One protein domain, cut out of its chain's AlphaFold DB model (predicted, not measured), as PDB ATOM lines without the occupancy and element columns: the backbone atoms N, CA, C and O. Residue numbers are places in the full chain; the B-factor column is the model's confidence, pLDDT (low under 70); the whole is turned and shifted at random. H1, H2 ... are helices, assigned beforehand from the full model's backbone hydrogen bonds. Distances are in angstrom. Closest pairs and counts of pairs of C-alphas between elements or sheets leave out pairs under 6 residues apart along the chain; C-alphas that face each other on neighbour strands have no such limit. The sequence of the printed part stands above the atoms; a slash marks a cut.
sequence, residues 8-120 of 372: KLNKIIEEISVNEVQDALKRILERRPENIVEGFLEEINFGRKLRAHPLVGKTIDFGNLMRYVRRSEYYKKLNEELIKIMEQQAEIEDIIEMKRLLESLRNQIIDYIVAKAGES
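What this domain is: This is residues 8 to 120 of the 372 residues of an uncharacterized protein of candidate division WOR-3 bacterium (UniProt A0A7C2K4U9). A long helical hairpin, H7 and H8, runs lengthwise, and a run of short helices and links covers one side of it, with H2, H3 and H6 packing on the hairpin. H2 crosses near the hairpin's turn at residues 88 to 91, while H1 and H5 lie toward the other end, where H8 finishes. The 113 printed residues hold eight named helices, H1 to H8 in chain order, and no named strand: the class is all helix. The whole is compact, with a radius of gyration of the C-alphas of 14.3 A, and its outline is a rod spanning 49 by 24 by 24 A.

Where its parts are: Find C-alpha 92 at (60.405, -19.703, 78.490); from there H8, residues 92 to 117, runs 37.6 A to C-alpha 117 at (73.757, -40.899, 106.490). Before it comes H7, residues 73 to 87, 21.3 A long. Go back to C-alpha 8 at (78.444, -29.684, 101.894), where H1, residues 8 to 12, begins. H2, residues 18 to 31, is 20.2 A long. H3 holds residues 36 to 43, H4 46 to 49, H5 54 to 59 and H6 62 to 69.

How they stand to each other: Start at H8, the hub, which touches H2, H6 and H7. Its residues 94 to 105 touch H7 at a shallow tilt of 25 degrees, opposite ways, as a helical hairpin; the closest C-alphas, of Tyr 74 and Leu 101, are 5.8 A apart. H2 touches H8 with residues 18 to 22 alone, about perpendicular at 76 degrees, closest at the C-alphas of Val 18 and Lys 99, 6.5 A. H6 touches residues 105 to 112 of H8 at a steep tilt of 57 degrees, opposite ways, closest at the C-alphas of Val 69 and Leu 105, 7.1 A. H3 touches H7 about perpendicular, at 86 degrees, with the C-alphas of Val 37 and Asn 79 closest at 5.9 A. H3 also touches H2, at a steep tilt of 59 degrees, where the C-alphas of Ala 24 and Glu 43 are closest at 5.3 A. H1 is close to H8 but not clearly touching, and so is H4 to H3; H5 touches no helix. In H1, H2, H3, H5, H6, H7 and H8 every O i to N i+4 pair is within hydrogen-bond range; H4 is too short for such a pair.

The domain as a whole: Look for the two C-alphas farthest apart at Gln 89 and Ser 120, 49.3 A. The printed part, residues 8 to 120, has no cut, and the seven links between helices are tight. The mean pLDDT of the printed part is 89.9, and no printed residue is under 70.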
ATOM      1  N   LYS A   8      77.301 -29.065 102.585       92.19
ATOM      2  CA  LYS A   8      78.444 -29.684 101.894       92.19
ATOM      3  C   LYS A   8      78.000 -30.524 100.696       92.19
ATOM      4  O   LYS A   8      78.567 -30.361  99.623       92.19
ATOM      5  N   LEU A   9      76.938 -31.323 100.838       91.50
ATOM      6  CA  LEU A   9      76.331 -32.062  99.720       91.50
ATOM      7  C   LEU A   9      75.865 -31.129  98.593       91.50
ATOM      8  O   LEU A   9      76.143 -31.390  97.427       91.50
ATOM      9  N   ASN A  10      75.220 -30.012  98.937       90.69
ATOM     10  CA  ASN A  10      74.825 -28.996  97.958       90.69
ATOM     11  C   ASN A  10      76.020 -28.412  97.190       90.69
ATOM     12  O   ASN A  10      75.889 -28.118  96.010       90.69
ATOM     13  N   LYS A  11      77.185 -28.245  97.829       88.88
ATOM     14  CA  LYS A  11      78.383 -27.720  97.153       88.88
ATOM     15  C   LYS A  11      79.002 -28.711  96.171       88.88
ATOM     16  O   LYS A  11      79.576 -28.281  95.177       88.88
ATOM     17  N   ILE A  12      78.929 -30.008  96.465       89.50
ATOM     18  CA  ILE A  12      79.561 -31.042  95.633       89.50
ATOM     19  C   ILE A  12      78.635 -31.604  94.553       89.50
ATOM     20  O   ILE A  12      79.126 -32.212  93.611       89.50
ATOM     21  N   ILE A  13      77.316 -31.446  94.689       88.12
ATOM     22  CA  ILE A  13      76.347 -31.826  93.661       88.12
ATOM     23  C   ILE A  13      76.101 -30.613  92.774       88.12
ATOM     24  O   ILE A  13      75.542 -29.615  93.235       88.12
ATOM     25  N   GLU A  14      76.477 -30.729  91.503       85.19
ATOM     26  CA  GLU A  14      76.388 -29.635  90.538       85.19
ATOM     27  C   GLU A  14      74.951 -29.150  90.327       85.19
ATOM     28  O   GLU A  14      73.985 -29.919  90.330       85.19
ATOM     29  N   GLU A  15      74.828 -27.841  90.126       87.75
ATOM     30  CA  GLU A  15      73.575 -27.204  89.741       87.75
ATOM     31  C   GLU A  15      73.297 -27.397  88.247       87.75
ATOM     32  O   GLU A  15      74.172 -27.748  87.445       87.75
ATOM     33  N   ILE A  16      72.036 -27.189  87.880       88.62
ATOM     34  CA  ILE A  16      71.565 -27.302  86.503       88.62
ATOM     35  C   ILE A  16      71.237 -25.899  86.020       88.62
ATOM     36  O   ILE A  16      70.451 -25.176  86.636       88.62
ATOM     37  N   SER A  17      71.865 -25.502  84.924       88.94
ATOM     38  CA  SER A  17      71.641 -24.206  84.301       88.94
ATOM     39  C   SER A  17      70.415 -24.226  83.385       88.94
ATOM     40  O   SER A  17      70.007 -25.265  82.868       88.94
ATOM     41  N   VAL A  18      69.839 -23.046  83.152       88.62
ATOM     42  CA  VAL A  18      68.715 -22.864  82.213       88.62
ATOM     43  C   VAL A  18      69.106 -23.303  80.797       88.62
ATOM     44  O   VAL A  18      68.326 -23.964  80.118       88.62
ATOM     45  N   ASN A  19      70.334 -22.989  80.374       89.50
ATOM     46  CA  ASN A  19      70.825 -23.323  79.037       89.50
ATOM     47  C   ASN A  19      70.914 -24.843  78.826       89.50
ATOM     48  O   ASN A  19      70.524 -25.333  77.772       89.50
ATOM     49  N   GLU A  20      71.352 -25.597  79.839       90.19
ATOM     50  CA  GLU A  20      71.395 -27.065  79.772       90.19
ATOM     51  C   GLU A  20      69.998 -27.673  79.612       90.19
ATOM     52  O   GLU A  20      69.822 -28.594  78.818       90.19
ATOM     53  N   VAL A  21      69.000 -27.139  80.326       90.31
ATOM     54  CA  VAL A  21      67.597 -27.555  80.175       90.31
ATOM     55  C   VAL A  21      67.123 -27.285  78.749       90.31
ATOM     56  O   VAL A  21      66.587 -28.181  78.100       90.31
ATOM     57  N   GLN A  22      67.363 -26.078  78.234       90.12
ATOM     58  CA  GLN A  22      66.943 -25.691  76.889       90.12
ATOM     59  C   GLN A  22      67.575 -26.571  75.799       90.12
ATOM     60  O   GLN A  22      66.885 -26.992  74.867       90.12
ATOM     61  N   ASP A  23      68.869 -26.861  75.902       91.12
ATOM     62  CA  ASP A  23      69.576 -27.685  74.923       91.12
ATOM     63  C   ASP A  23      69.149 -29.155  74.990       91.12
ATOM     64  O   ASP A  23      68.963 -29.790  73.948       91.12
ATOM     65  N   ALA A  24      68.924 -29.692  76.193       90.81
ATOM     66  CA  ALA A  24      68.412 -31.047  76.360       90.81
ATOM     67  C   ALA A  24      66.998 -31.205  75.785       90.81
ATOM     68  O   ALA A  24      66.726 -32.195  75.109       90.81
ATOM     69  N   LEU A  25      66.117 -30.217  75.968       89.88
ATOM     70  CA  LEU A  25      64.772 -30.247  75.383       89.88
ATOM     71  C   LEU A  25      64.801 -30.328  73.863       89.88
ATOM     72  O   LEU A  25      64.103 -31.161  73.292       89.88
ATOM     73  N   LYS A  26      65.628 -29.507  73.203       88.88
ATOM     74  CA  LYS A  26      65.766 -29.541  71.738       88.88
ATOM     75  C   LYS A  26      66.130 -30.946  71.257       88.88
ATOM     76  O   LYS A  26      65.491 -31.473  70.353       88.88
ATOM     77  N   ARG A  27      67.092 -31.591  71.922       89.69
ATOM     78  CA  ARG A  27      67.525 -32.956  71.585       89.69
ATOM     79  C   ARG A  27      66.453 -34.005  71.846       89.69
ATOM     80  O   ARG A  27      66.310 -34.939  71.060       89.69
ATOM     81  N   ILE A  28      65.695 -33.867  72.930       89.88
ATOM     82  CA  ILE A  28      64.594 -34.782  73.254       89.88
ATOM     83  C   ILE A  28      63.457 -34.659  72.243       89.88
ATOM     84  O   ILE A  28      62.926 -35.681  71.810       89.88
ATOM     85  N   LEU A  29      63.135 -33.440  71.803       86.00
ATOM     86  CA  LEU A  29      62.139 -33.197  70.757       86.00
ATOM     87  C   LEU A  29      62.547 -33.820  69.412       86.00
ATOM     88  O   LEU A  29      61.685 -34.338  68.700       86.00
ATOM     89  N   GLU A  30      63.845 -33.822  69.095       85.94
ATOM     90  CA  GLU A  30      64.405 -34.458  67.895       85.94
ATOM     91  C   GLU A  30      64.432 -35.995  67.985       85.94
ATOM     92  O   GLU A  30      64.065 -36.674  67.028       85.94
ATOM     93  N   ARG A  31      64.873 -36.560  69.120       86.00
ATOM     94  CA  ARG A  31      65.099 -38.011  69.280       86.00
ATOM     95  C   ARG A  31      63.864 -38.805  69.693       86.00
ATOM     96  O   ARG A  31      63.785 -39.981  69.352       86.00
ATOM     97  N   ARG A  32      62.944 -38.191  70.445       81.69
ATOM     98  CA  ARG A  32      61.729 -38.807  71.014       81.69
ATOM     99  C   ARG A  32      61.981 -40.187  71.654       81.69
ATOM    100  O   ARG A  32      61.481 -41.194  71.154       81.69
ATOM    101  N   PRO A  33      62.764 -40.257  72.744       83.88
ATOM    102  CA  PRO A  33      63.044 -41.523  73.417       83.88
ATOM    103  C   PRO A  33      61.770 -42.162  73.990       83.88
ATOM    104  O   PRO A  33      60.845 -41.462  74.397       83.88
ATOM    105  N   GLU A  34      61.753 -43.497  74.085       81.75
ATOM    106  CA  GLU A  34      60.619 -44.263  74.639       81.75
ATOM    107  C   GLU A  34      60.284 -43.869  76.086       81.75
ATOM    108  O   GLU A  34      59.119 -43.850  76.477       81.75
ATOM    109  N   ASN A  35      61.304 -43.524  76.882       87.25
ATOM    110  CA  ASN A  35      61.138 -42.937  78.206       87.25
ATOM    111  C   ASN A  35      61.647 -41.494  78.200       87.25
ATOM    112  O   ASN A  35      62.849 -41.241  78.309       87.25
ATOM    113  N   ILE A  36      60.707 -40.558  78.073       88.88
ATOM    114  CA  ILE A  36      60.976 -39.128  77.893       88.88
ATOM    115  C   ILE A  36      61.751 -38.551  79.080       88.88
ATOM    116  O   ILE A  36      62.739 -37.850  78.879       88.88
ATOM    117  N   VAL A  37      61.348 -38.877  80.312       89.00
ATOM    118  CA  VAL A  37      61.998 -38.345  81.520       89.00
ATOM    119  C   VAL A  37      63.409 -38.889  81.665       89.00
ATOM    120  O   VAL A  37      64.330 -38.119  81.908       89.00
ATOM    121  N   GLU A  38      63.607 -40.201  81.516       89.06
ATOM    122  CA  GLU A  38      64.944 -40.789  81.654       89.06
ATOM    123  C   GLU A  38      65.878 -40.286  80.550       89.06
ATOM    124  O   GLU A  38      66.986 -39.853  80.860       89.06
ATOM    125  N   GLY A  39      65.407 -40.221  79.300       89.56
ATOM    126  CA  GLY A  39      66.178 -39.632  78.208       89.56
ATOM    127  C   GLY A  39      66.530 -38.166  78.478       89.56
ATOM    128  O   GLY A  39      67.666 -37.751  78.266       89.56
ATOM    129  N   PHE A  40      65.589 -37.380  79.004       92.31
ATOM    130  CA  PHE A  40      65.840 -35.982  79.352       92.31
ATOM    131  C   PHE A  40      66.876 -35.840  80.478       92.31
ATOM    132  O   PHE A  40      67.807 -35.044  80.362       92.31
ATOM    133  N   LEU A  41      66.757 -36.641  81.543       91.81
ATOM    134  CA  LEU A  41      67.722 -36.672  82.647       91.81
ATOM    135  C   LEU A  41      69.123 -37.108  82.183       91.81
ATOM    136  O   LEU A  41      70.121 -36.620  82.723       91.81
ATOM    137  N   GLU A  42      69.212 -38.001  81.197       91.06
ATOM    138  CA  GLU A  42      70.468 -38.395  80.551       91.06
ATOM    139  C   GLU A  42      71.085 -37.241  79.746       91.06
ATOM    140  O   GLU A  42      72.273 -36.961  79.918       91.06
ATOM    141  N   GLU A  43      70.298 -36.515  78.943       92.06
ATOM    142  CA  GLU A  43      70.789 -35.382  78.137       92.06
ATOM    143  C   GLU A  43      71.344 -34.237  79.002       92.06
ATOM    144  O   GLU A  43      72.401 -33.682  78.689       92.06
ATOM    145  N   ILE A  44      70.709 -33.925  80.138       91.75
ATOM    146  CA  ILE A  44      71.240 -32.935  81.100       91.75
ATOM    147  C   ILE A  44      72.346 -33.502  82.008       91.75
ATOM    148  O   ILE A  44      72.817 -32.815  82.918       91.75
ATOM    149  N   ASN A  45      72.755 -34.759  81.805       90.38
ATOM    150  CA  ASN A  45      73.738 -35.463  82.627       90.38
ATOM    151  C   ASN A  45      73.399 -35.457  84.132       90.38
ATOM    152  O   ASN A  45      74.300 -35.420  84.975       90.38
ATOM    153  N   PHE A  46      72.111 -35.526  84.492       89.69
ATOM    154  CA  PHE A  46      71.636 -35.389  85.874       89.69
ATOM    155  C   PHE A  46      72.346 -36.366  86.819       89.69
ATOM    156  O   PHE A  46      72.900 -35.976  87.845       89.69
ATOM    157  N   GLY A  47      72.417 -37.644  86.433       86.12
ATOM    158  CA  GLY A  47      73.090 -38.677  87.220       86.12
ATOM    159  C   GLY A  47      74.591 -38.429  87.407       86.12
ATOM    160  O   GLY A  47      75.129 -38.733  88.471       86.12
ATOM    161  N   ARG A  48      75.268 -37.844  86.410       87.00
ATOM    162  CA  ARG A  48      76.694 -37.493  86.502       87.00
ATOM    163  C   ARG A  48      76.906 -36.289  87.419       87.00
ATOM    164  O   ARG A  48      77.807 -36.338  88.246       87.00
ATOM    165  N   LYS A  49      76.039 -35.274  87.346       88.88
ATOM    166  CA  LYS A  49      76.048 -34.096  88.235       88.88
ATOM    167  C   LYS A  49      75.849 -34.471  89.709       88.88
ATOM    168  O   LYS A  49      76.512 -33.923  90.585       88.88
ATOM    169  N   LEU A  50      75.011 -35.476  89.991       86.62
ATOM    170  CA  LEU A  50      74.865 -36.063  91.335       86.62
ATOM    171  C   LEU A  50      76.118 -36.808  91.825       86.62
ATOM    172  O   LEU A  50      76.274 -37.033  93.023       86.62
ATOM    173  N   ARG A  51      76.993 -37.218  90.903       88.25
ATOM    174  CA  ARG A  51      78.243 -37.949  91.158       88.25
ATOM    175  C   ARG A  51      79.475 -37.095  90.884       88.25
ATOM    176  O   ARG A  51      80.549 -37.657  90.686       88.25
ATOM    177  N   ALA A  52      79.326 -35.768  90.851       88.31
ATOM    178  CA  ALA A  52      80.417 -34.888  90.466       88.31
ATOM    179  C   ALA A  52      81.644 -35.128  91.356       88.31
ATOM    180  O   ALA A  52      82.726 -35.327  90.819       88.31
ATOM    181  N   HIS A  53      81.461 -35.273  92.677       91.94
ATOM    182  CA  HIS A  53      82.492 -35.801  93.576       91.94
ATOM    183  C   HIS A  53      82.591 -37.343  93.475       91.94
ATOM    184  O   HIS A  53      81.711 -38.038  94.001       91.94
ATOM    185  N   PRO A  54      83.685 -37.912  92.917       91.69
ATOM    186  CA  PRO A  54      83.761 -39.343  92.594       91.69
ATOM    187  C   PRO A  54      83.530 -40.281  93.783       91.69
ATOM    188  O   PRO A  54      82.743 -41.225  93.704       91.69
ATOM    189  N   LEU A  55      84.174 -39.998  94.919       94.44
ATOM    190  CA  LEU A  55      84.094 -40.863  96.100       94.44
ATOM    191  C   LEU A  55      82.712 -40.846  96.750       94.44
ATOM    192  O   LEU A  55      82.143 -41.904  97.002       94.44
ATOM    193  N   VAL A  56      82.123 -39.663  96.954       93.69
ATOM    194  CA  VAL A  56      80.751 -39.553  97.468       93.69
ATOM    195  C   VAL A  56      79.779 -40.270  96.530       93.69
ATOM    196  O   VAL A  56      78.973 -41.074  96.998       93.69
ATOM    197  N   GLY A  57      79.927 -40.086  95.213       91.25
ATOM    198  CA  GLY A  57      79.152 -40.809  94.206       91.25
ATOM    199  C   GLY A  57      79.241 -42.334  94.348       91.25
ATOM    200  O   GLY A  57      78.230 -43.020  94.234       91.25
ATOM    201  N   LYS A  58      80.410 -42.895  94.675       92.94
ATOM    202  CA  LYS A  58      80.562 -44.345  94.907       92.94
ATOM    203  C   LYS A  58      79.830 -44.846  96.154       92.94
ATOM    204  O   LYS A  58      79.419 -46.005  96.190       92.94
ATOM    205  N   THR A  59      79.667 -44.006  97.176       91.44
ATOM    206  CA  THR A  59      79.014 -44.405  98.438       91.44
ATOM    207  C   THR A  59      77.489 -44.410  98.378       91.44
ATOM    208  O   THR A  59      76.850 -45.019  99.235       91.44
ATOM    209  N   ILE A  60      76.897 -43.744  97.386       89.44
ATOM    210  CA  ILE A  60      75.447 -43.603  97.263       89.44
ATOM    211  C   ILE A  60      74.870 -44.802  96.502       89.44
ATOM    212  O   ILE A  60      75.270 -45.104  95.377       89.44
ATOM    213  N   ASP A  61      73.863 -45.453  97.083       87.88
ATOM    214  CA  ASP A  61      73.068 -46.467  96.389       87.88
ATOM    215  C   ASP A  61      72.084 -45.802  95.416       87.88
ATOM    216  O   ASP A  61      70.926 -45.516  95.737       87.88
ATOM    217  N   PHE A  62      72.563 -45.553  94.199       85.31
ATOM    218  CA  PHE A  62      71.760 -44.941  93.147       85.31
ATOM    219  C   PHE A  62      70.571 -45.798  92.704       85.31
ATOM    220  O   PHE A  62      69.580 -45.243  92.237       85.31
ATOM    221  N   GLY A  63      70.626 -47.124  92.858       85.94
ATOM    222  CA  GLY A  63      69.509 -47.992  92.487       85.94
ATOM    223  C   GLY A  63      68.295 -47.724  93.373       85.94
ATOM    224  O   GLY A  63      67.190 -47.482  92.881       85.94
ATOM    225  N   ASN A  64      68.512 -47.695  94.687       87.62
ATOM    226  CA  ASN A  64      67.460 -47.363  95.642       87.62
ATOM    227  C   ASN A  64      67.087 -45.875  95.618       87.62
ATOM    228  O   ASN A  64      65.899 -45.552  95.703       87.62
ATOM    229  N   LEU A  65      68.059 -44.982  95.414       88.19
ATOM    230  CA  LEU A  65      67.802 -43.551  95.262       88.19
ATOM    231  C   LEU A  65      66.873 -43.269  94.074       88.19
ATOM    232  O   LEU A  65      65.854 -42.606  94.242       88.19
ATOM    233  N   MET A  66      67.164 -43.811  92.888       86.75
ATOM    234  CA  MET A  66      66.342 -43.564  91.700       86.75
ATOM    235  C   MET A  66      64.938 -44.158  91.841       86.75
ATOM    236  O   MET A  66      63.969 -43.545  91.400       86.75
ATOM    237  N   ARG A  67      64.782 -45.301  92.522       89.25
ATOM    238  CA  ARG A  67      63.452 -45.842  92.861       89.25
ATOM    239  C   ARG A  67      62.657 -44.904  93.769       89.25
ATOM    240  O   ARG A  67      61.449 -44.783  93.592       89.25
ATOM    241  N   TYR A  68      63.315 -44.269  94.738       88.88
ATOM    242  CA  TYR A  68      62.693 -43.276  95.610       88.88
ATOM    243  C   TYR A  68      62.297 -42.014  94.828       88.88
ATOM    244  O   TYR A  68      61.156 -41.567  94.924       88.88
ATOM    245  N   VAL A  69      63.196 -41.507  93.979       89.19
ATOM    246  CA  VAL A  69      62.971 -40.317  93.144       89.19
ATOM    247  C   VAL A  69      61.821 -40.519  92.159       89.19
ATOM    248  O   VAL A  69      60.934 -39.680  92.093       89.19
ATOM    249  N   ARG A  70      61.757 -41.659  91.460       89.56
ATOM    250  CA  ARG A  70      60.677 -41.972  90.500       89.56
ATOM    251  C   ARG A  70      59.279 -42.008  91.126       89.56
ATOM    252  O   ARG A  70      58.280 -41.912  90.421       89.56
ATOM    253  N   ARG A  71      59.186 -42.175  92.448       90.94
ATOM    254  CA  ARG A  71      57.914 -42.155  93.188       90.94
ATOM    255  C   ARG A  71      57.514 -40.752  93.647       90.94
ATOM    256  O   ARG A  71      56.402 -40.600  94.149       90.94
ATOM    257  N   SER A  72      58.389 -39.757  93.508       92.81
ATOM    258  CA  SER A  72      58.129 -38.402  93.981       92.81
ATOM    259  C   SER A  72      57.123 -37.664  93.104       92.81
ATOM    260  O   SER A  72      56.991 -37.919  91.906       92.81
ATOM    261  N   GLU A  73      56.420 -36.707  93.706       93.19
ATOM    262  CA  GLU A  73      55.530 -35.812  92.968       93.19
ATOM    263  C   GLU A  73      56.298 -34.942  91.970       93.19
ATOM    264  O   GLU A  73      55.795 -34.691  90.882       93.19
ATOM    265  N   TYR A  74      57.527 -34.531  92.293       93.25
ATOM    266  CA  TYR A  74      58.350 -33.728  91.387       93.25
ATOM    267  C   TYR A  74      58.714 -34.488  90.110       93.25
ATOM    268  O   TYR A  74      58.721 -33.893  89.038       93.25
ATOM    269  N   TYR A  75      58.967 -35.797  90.198       92.81
ATOM    270  CA  TYR A  75      59.257 -36.617  89.021       92.81
ATOM    271  C   TYR A  75      58.009 -36.771  88.143       92.81
ATOM    272  O   TYR A  75      58.093 -36.676  86.922       92.81
ATOM    273  N   LYS A  76      56.835 -36.950  88.764       93.56
ATOM    274  CA  LYS A  76      55.552 -37.002  88.046       93.56
ATOM    275  C   LYS A  76      55.235 -35.677  87.352       93.56
ATOM    276  O   LYS A  76      54.915 -35.690  86.173       93.56
ATOM    277  N   LYS A  77      55.415 -34.548  88.044       94.25
ATOM    278  CA  LYS A  77      55.242 -33.206  87.467       94.25
ATOM    279  C   LYS A  77      56.225 -32.932  86.334       94.25
ATOM    280  O   LYS A  77      55.839 -32.373  85.322       94.25
ATOM    281  N   LEU A  78      57.479 -33.376  86.469       93.44
ATOM    282  CA  LEU A  78      58.464 -33.265  85.391       93.44
ATOM    283  C   LEU A  78      58.020 -34.053  84.151       93.44
ATOM    284  O   LEU A  78      58.175 -33.570  83.037       93.44
ATOM    285  N   ASN A  79      57.446 -35.242  84.342       92.25
ATOM    286  CA  ASN A  79      56.877 -36.024  83.248       92.25
ATOM    287  C   ASN A  79      55.691 -35.313  82.578       92.25
ATOM    288  O   ASN A  79      55.628 -35.267  81.356       92.25
ATOM    289  N   GLU A  80      54.767 -34.762  83.366       92.06
ATOM    290  CA  GLU A  80      53.615 -34.003  82.861       92.06
ATOM    291  C   GLU A  80      54.064 -32.787  82.037       92.06
ATOM    292  O   GLU A  80      53.584 -32.598  80.920       92.06
ATOM    293  N   GLU A  81      55.040 -32.024  82.538       91.31
ATOM    294  CA  GLU A  81      55.566 -30.848  81.838       91.31
ATOM    295  C   GLU A  81      56.298 -31.237  80.546       91.31
ATOM    296  O   GLU A  81      56.095 -30.619  79.504       91.31
ATOM    297  N   LEU A  82      57.092 -32.314  80.565       89.94
ATOM    298  CA  LEU A  82      57.762 -32.817  79.363       89.94
ATOM    299  C   LEU A  82      56.764 -33.303  78.301       89.94
ATOM    300  O   LEU A  82      56.972 -33.038  77.120       89.94
ATOM    301  N   ILE A  83      55.677 -33.976  78.694       88.75
ATOM    302  CA  ILE A  83      54.622 -34.410  77.761       88.75
ATOM    303  C   ILE A  83      53.926 -33.193  77.141       88.75
ATOM    304  O   ILE A  83      53.793 -33.131  75.920       88.75
ATOM    305  N   LYS A  84      53.559 -32.195  77.954       89.62
ATOM    306  CA  LYS A  84      52.963 -30.937  77.481       89.62
ATOM    307  C   LYS A  84      53.856 -30.248  76.441       89.62
ATOM    308  O   LYS A  84      53.374 -29.858  75.381       89.62
ATOM    309  N   ILE A  85      55.161 -30.167  76.701       87.81
ATOM    310  CA  ILE A  85      56.151 -29.576  75.784       87.81
ATOM    311  C   ILE A  85      56.378 -30.428  74.528       87.81
ATOM    312  O   ILE A  85      56.813 -29.920  73.503       87.81
ATOM    313  N   MET A  86      56.110 -31.731  74.564       81.50
ATOM    314  CA  MET A  86      56.166 -32.552  73.351       81.50
ATOM    315  C   MET A  86      54.959 -32.340  72.436       81.50
ATOM    316  O   MET A  86      55.068 -32.542  71.224       81.50
ATOM    317  N   GLU A  87      53.819 -31.954  73.005       83.50
ATOM    318  CA  GLU A  87      52.581 -31.670  72.276       83.50
ATOM    319  C   GLU A  87      52.498 -30.213  71.795       83.50
ATOM    320  O   GLU A  87      51.798 -29.922  70.823       83.50
ATOM    321  N   GLN A  88      53.218 -29.300  72.452       82.75
ATOM    322  CA  GLN A  88      53.183 -27.853  72.218       82.75
ATOM    323  C   GLN A  88      54.587 -27.289  71.959       82.75
ATOM    324  O   GLN A  88      55.589 -27.984  72.065       82.75
ATOM    325  N   GLN A  89      54.694 -26.018  71.576       79.19
ATOM    326  CA  GLN A  89      56.001 -25.371  71.469       79.19
ATOM    327  C   GLN A  89      56.455 -24.917  72.864       79.19
ATOM    328  O   GLN A  89      55.687 -24.260  73.553       79.19
ATOM    329  N   ALA A  90      57.684 -25.260  73.268       80.31
ATOM    330  CA  ALA A  90      58.227 -24.881  74.577       80.31
ATOM    331  C   ALA A  90      58.299 -23.353  74.747       80.31
ATOM    332  O   ALA A  90      58.970 -22.680  73.953       80.31
ATOM    333  N   GLU A  91      57.684 -22.825  75.804       87.50
ATOM    334  CA  GLU A  91      57.815 -21.428  76.219       87.50
ATOM    335  C   GLU A  91      58.935 -21.253  77.262       87.50
ATOM    336  O   GLU A  91      59.480 -22.215  77.815       87.50
ATOM    337  N   ILE A  92      59.333 -20.004  77.525       85.62
ATOM    338  CA  ILE A  92      60.405 -19.703  78.490       85.62
ATOM    339  C   ILE A  92      59.970 -20.102  79.906       85.62
ATOM    340  O   ILE A  92      60.770 -20.617  80.689       85.62
ATOM    341  N   GLU A  93      58.695 -19.900  80.218       89.25
ATOM    342  CA  GLU A  93      58.047 -20.260  81.472       89.25
ATOM    343  C   GLU A  93      58.155 -21.764  81.749       89.25
ATOM    344  O   GLU A  93      58.483 -22.152  82.873       89.25
ATOM    345  N   ASP A  94      57.991 -22.604  80.722       88.25
ATOM    346  CA  ASP A  94      58.125 -24.058  80.843       88.25
ATOM    347  C   ASP A  94      59.571 -24.456  81.196       88.25
ATOM    348  O   ASP A  94      59.815 -25.308  82.054       88.25
ATOM    349  N   ILE A  95      60.563 -23.798  80.580       88.25
ATOM    350  CA  ILE A  95      61.993 -24.027  80.859       88.25
ATOM    351  C   ILE A  95      62.325 -23.660  82.311       88.25
ATOM    352  O   ILE A  95      63.054 -24.390  82.996       88.25
ATOM    353  N   ILE A  96      61.790 -22.537  82.796       90.06
ATOM    354  CA  ILE A  96      61.964 -22.083  84.181       90.06
ATOM    355  C   ILE A  96      61.321 -23.079  85.152       90.06
ATOM    356  O   ILE A  96      61.943 -23.445  86.155       90.06
ATOM    357  N   GLU A  97      60.114 -23.558  84.846       92.62
ATOM    358  CA  GLU A  97      59.414 -24.536  85.673       92.62
ATOM    359  C   GLU A  97      60.165 -25.870  85.738       92.62
ATOM    360  O   GLU A  97      60.390 -26.403  86.826       92.62
ATOM    361  N   MET A  98      60.655 -26.383  84.609       91.44
ATOM    362  CA  MET A  98      61.463 -27.604  84.600       91.44
ATOM    363  C   MET A  98      62.747 -27.458  85.401       91.44
ATOM    364  O   MET A  98      63.095 -28.363  86.161       91.44
ATOM    365  N   LYS A  99      63.439 -26.317  85.297       93.50
ATOM    366  CA  LYS A  99      64.604 -26.050  86.146       93.50
ATOM    367  C   LYS A  99      64.222 -26.125  87.629       93.50
ATOM    368  O   LYS A  99      64.915 -26.788  88.399       93.50
ATOM    369  N   ARG A 100      63.101 -25.515  88.026       94.88
ATOM    370  CA  ARG A 100      62.593 -25.564  89.408       94.88
ATOM    371  C   ARG A 100      62.271 -26.994  89.859       94.88
ATOM    372  O   ARG A 100      62.581 -27.371  90.993       94.88
ATOM    373  N   LEU A 101      61.671 -27.807  88.990       94.69
ATOM    374  CA  LEU A 101      61.382 -29.217  89.265       94.69
ATOM    375  C   LEU A 101      62.669 -30.034  89.425       94.69
ATOM    376  O   LEU A 101      62.780 -30.816  90.370       94.69
ATOM    377  N   LEU A 102      63.671 -29.812  88.573       93.94
ATOM    378  CA  LEU A 102      64.987 -30.448  88.673       93.94
ATOM    379  C   LEU A 102      65.731 -30.054  89.957       93.94
ATOM    380  O   LEU A 102      66.308 -30.917  90.622       93.94
ATOM    381  N   GLU A 103      65.685 -28.781  90.354       93.50
ATOM    382  CA  GLU A 103      66.226 -28.314  91.637       93.50
ATOM    383  C   GLU A 103      65.497 -28.957  92.824       93.50
ATOM    384  O   GLU A 103      66.129 -29.364  93.803       93.50
ATOM    385  N   SER A 104      64.175 -29.120  92.728       94.69
ATOM    386  CA  SER A 104      63.372 -29.797  93.752       94.69
ATOM    387  C   SER A 104      63.730 -31.282  93.864       94.69
ATOM    388  O   SER A 104      63.913 -31.788  94.973       94.69
ATOM    389  N   LEU A 105      63.924 -31.966  92.731       93.44
ATOM    390  CA  LEU A 105      64.406 -33.349  92.684       93.44
ATOM    391  C   LEU A 105      65.802 -33.478  93.301       93.44
ATOM    392  O   LEU A 105      66.029 -34.359  94.131       93.44
ATOM    393  N   ARG A 106      66.726 -32.574  92.953       93.62
ATOM    394  CA  ARG A 106      68.071 -32.510  93.545       93.62
ATOM    395  C   ARG A 106      68.005 -32.335  95.063       93.62
ATOM    396  O   ARG A 106      68.651 -33.089  95.787       93.62
ATOM    397  N   ASN A 107      67.202 -31.395  95.558       93.19
ATOM    398  CA  ASN A 107      67.034 -31.171  96.995       93.19
ATOM    399  C   ASN A 107      66.467 -32.403  97.708       93.19
ATOM    400  O   ASN A 107      66.969 -32.789  98.761       93.19
ATOM    401  N   GLN A 108      65.484 -33.071  97.101       92.88
ATOM    402  CA  GLN A 108      64.902 -34.293  97.647       92.88
ATOM    403  C   GLN A 108      65.922 -35.445  97.712       92.88
ATOM    404  O   GLN A 108      65.932 -36.213  98.676       92.88
ATOM    405  N   ILE A 109      66.791 -35.564  96.704       92.75
ATOM    406  CA  ILE A 109      67.902 -36.524  96.691       92.75
ATOM    407  C   ILE A 109      68.875 -36.236  97.833       92.75
ATOM    408  O   ILE A 109      69.262 -37.151  98.557       92.75
ATOM    409  N   ILE A 110      69.238 -34.969  98.023       93.56
ATOM    410  CA  ILE A 110      70.117 -34.554  99.115       93.56
ATOM    411  C   ILE A 110      69.485 -34.893 100.464       93.56
ATOM    412  O   ILE A 110      70.153 -35.476 101.313       93.56
ATOM    413  N   ASP A 111      68.199 -34.601 100.653       93.38
ATOM    414  CA  ASP A 111      67.486 -34.924 101.890       93.38
ATOM    415  C   ASP A 111      67.427 -36.429 102.159       93.38
ATOM    416  O   ASP A 111      67.617 -36.862 103.297       93.38
ATOM    417  N   TYR A 112      67.260 -37.240 101.113       92.94
ATOM    418  CA  TYR A 112      67.351 -38.692 101.224       92.94
ATOM    419  C   TYR A 112      68.747 -39.150 101.674       92.94
ATOM    420  O   TYR A 112      68.861 -39.967 102.590       92.94
ATOM    421  N   ILE A 113      69.814 -38.612 101.070       93.38
ATOM    422  CA  ILE A 113      71.200 -38.942 101.437       93.38
ATOM    423  C   ILE A 113      71.486 -38.521 102.883       93.38
ATOM    424  O   ILE A 113      72.077 -39.296 103.633       93.38
ATOM    425  N   VAL A 114      71.041 -37.330 103.297       94.31
ATOM    426  CA  VAL A 114      71.174 -36.840 104.678       94.31
ATOM    427  C   VAL A 114      70.462 -37.777 105.644       94.31
ATOM    428  O   VAL A 114      71.086 -38.246 106.592       94.31
ATOM    429  N   ALA A 115      69.199 -38.122 105.386       93.00
ATOM    430  CA  ALA A 115      68.460 -39.049 106.237       93.00
ATOM    431  C   ALA A 115      69.203 -40.386 106.380       93.00
ATOM    432  O   ALA A 115      69.451 -40.832 107.499       93.00
ATOM    433  N   LYS A 116      69.655 -40.964 105.259       92.19
ATOM    434  CA  LYS A 116      70.385 -42.237 105.241       92.19
ATOM    435  C   LYS A 116      71.725 -42.169 105.957       92.19
ATOM    436  O   LYS A 116      72.047 -43.085 106.701       92.19
ATOM    437  N   ALA A 117      72.495 -41.098 105.782       92.25
ATOM    438  CA  ALA A 117      73.757 -40.899 106.490       92.25
ATOM    439  C   ALA A 117      73.549 -40.715 108.003       92.25
ATOM    440  O   ALA A 117      74.409 -41.096 108.789       92.25
ATOM    441  N   GLY A 118      72.395 -40.204 108.434       92.50
ATOM    442  CA  GLY A 118      72.084 -39.967 109.843       92.50
ATOM    443  C   GLY A 118      71.509 -41.156 110.616       92.50
ATOM    444  O   GLY A 118      71.292 -41.021 111.821       92.50
ATOM    445  N   GLU A 119      71.234 -42.295 109.969       92.31
ATOM    446  CA  GLU A 119      70.639 -43.478 110.613       92.31
ATOM    447  C   GLU A 119      71.642 -44.131 111.582       92.31
ATOM    448  O   GLU A 119      72.478 -44.936 111.160       92.31
ATOM    449  N   SER A 120      71.568 -43.768 112.868       90.38
ATOM    450  CA  SER A 120      72.502 -44.180 113.931       90.38
ATOM    451  C   SER A 120      72.444 -45.668 114.275       90.38
ATOM    452  O   SER A 120      73.470 -46.266 114.594       90.38
TER     453      SER A 120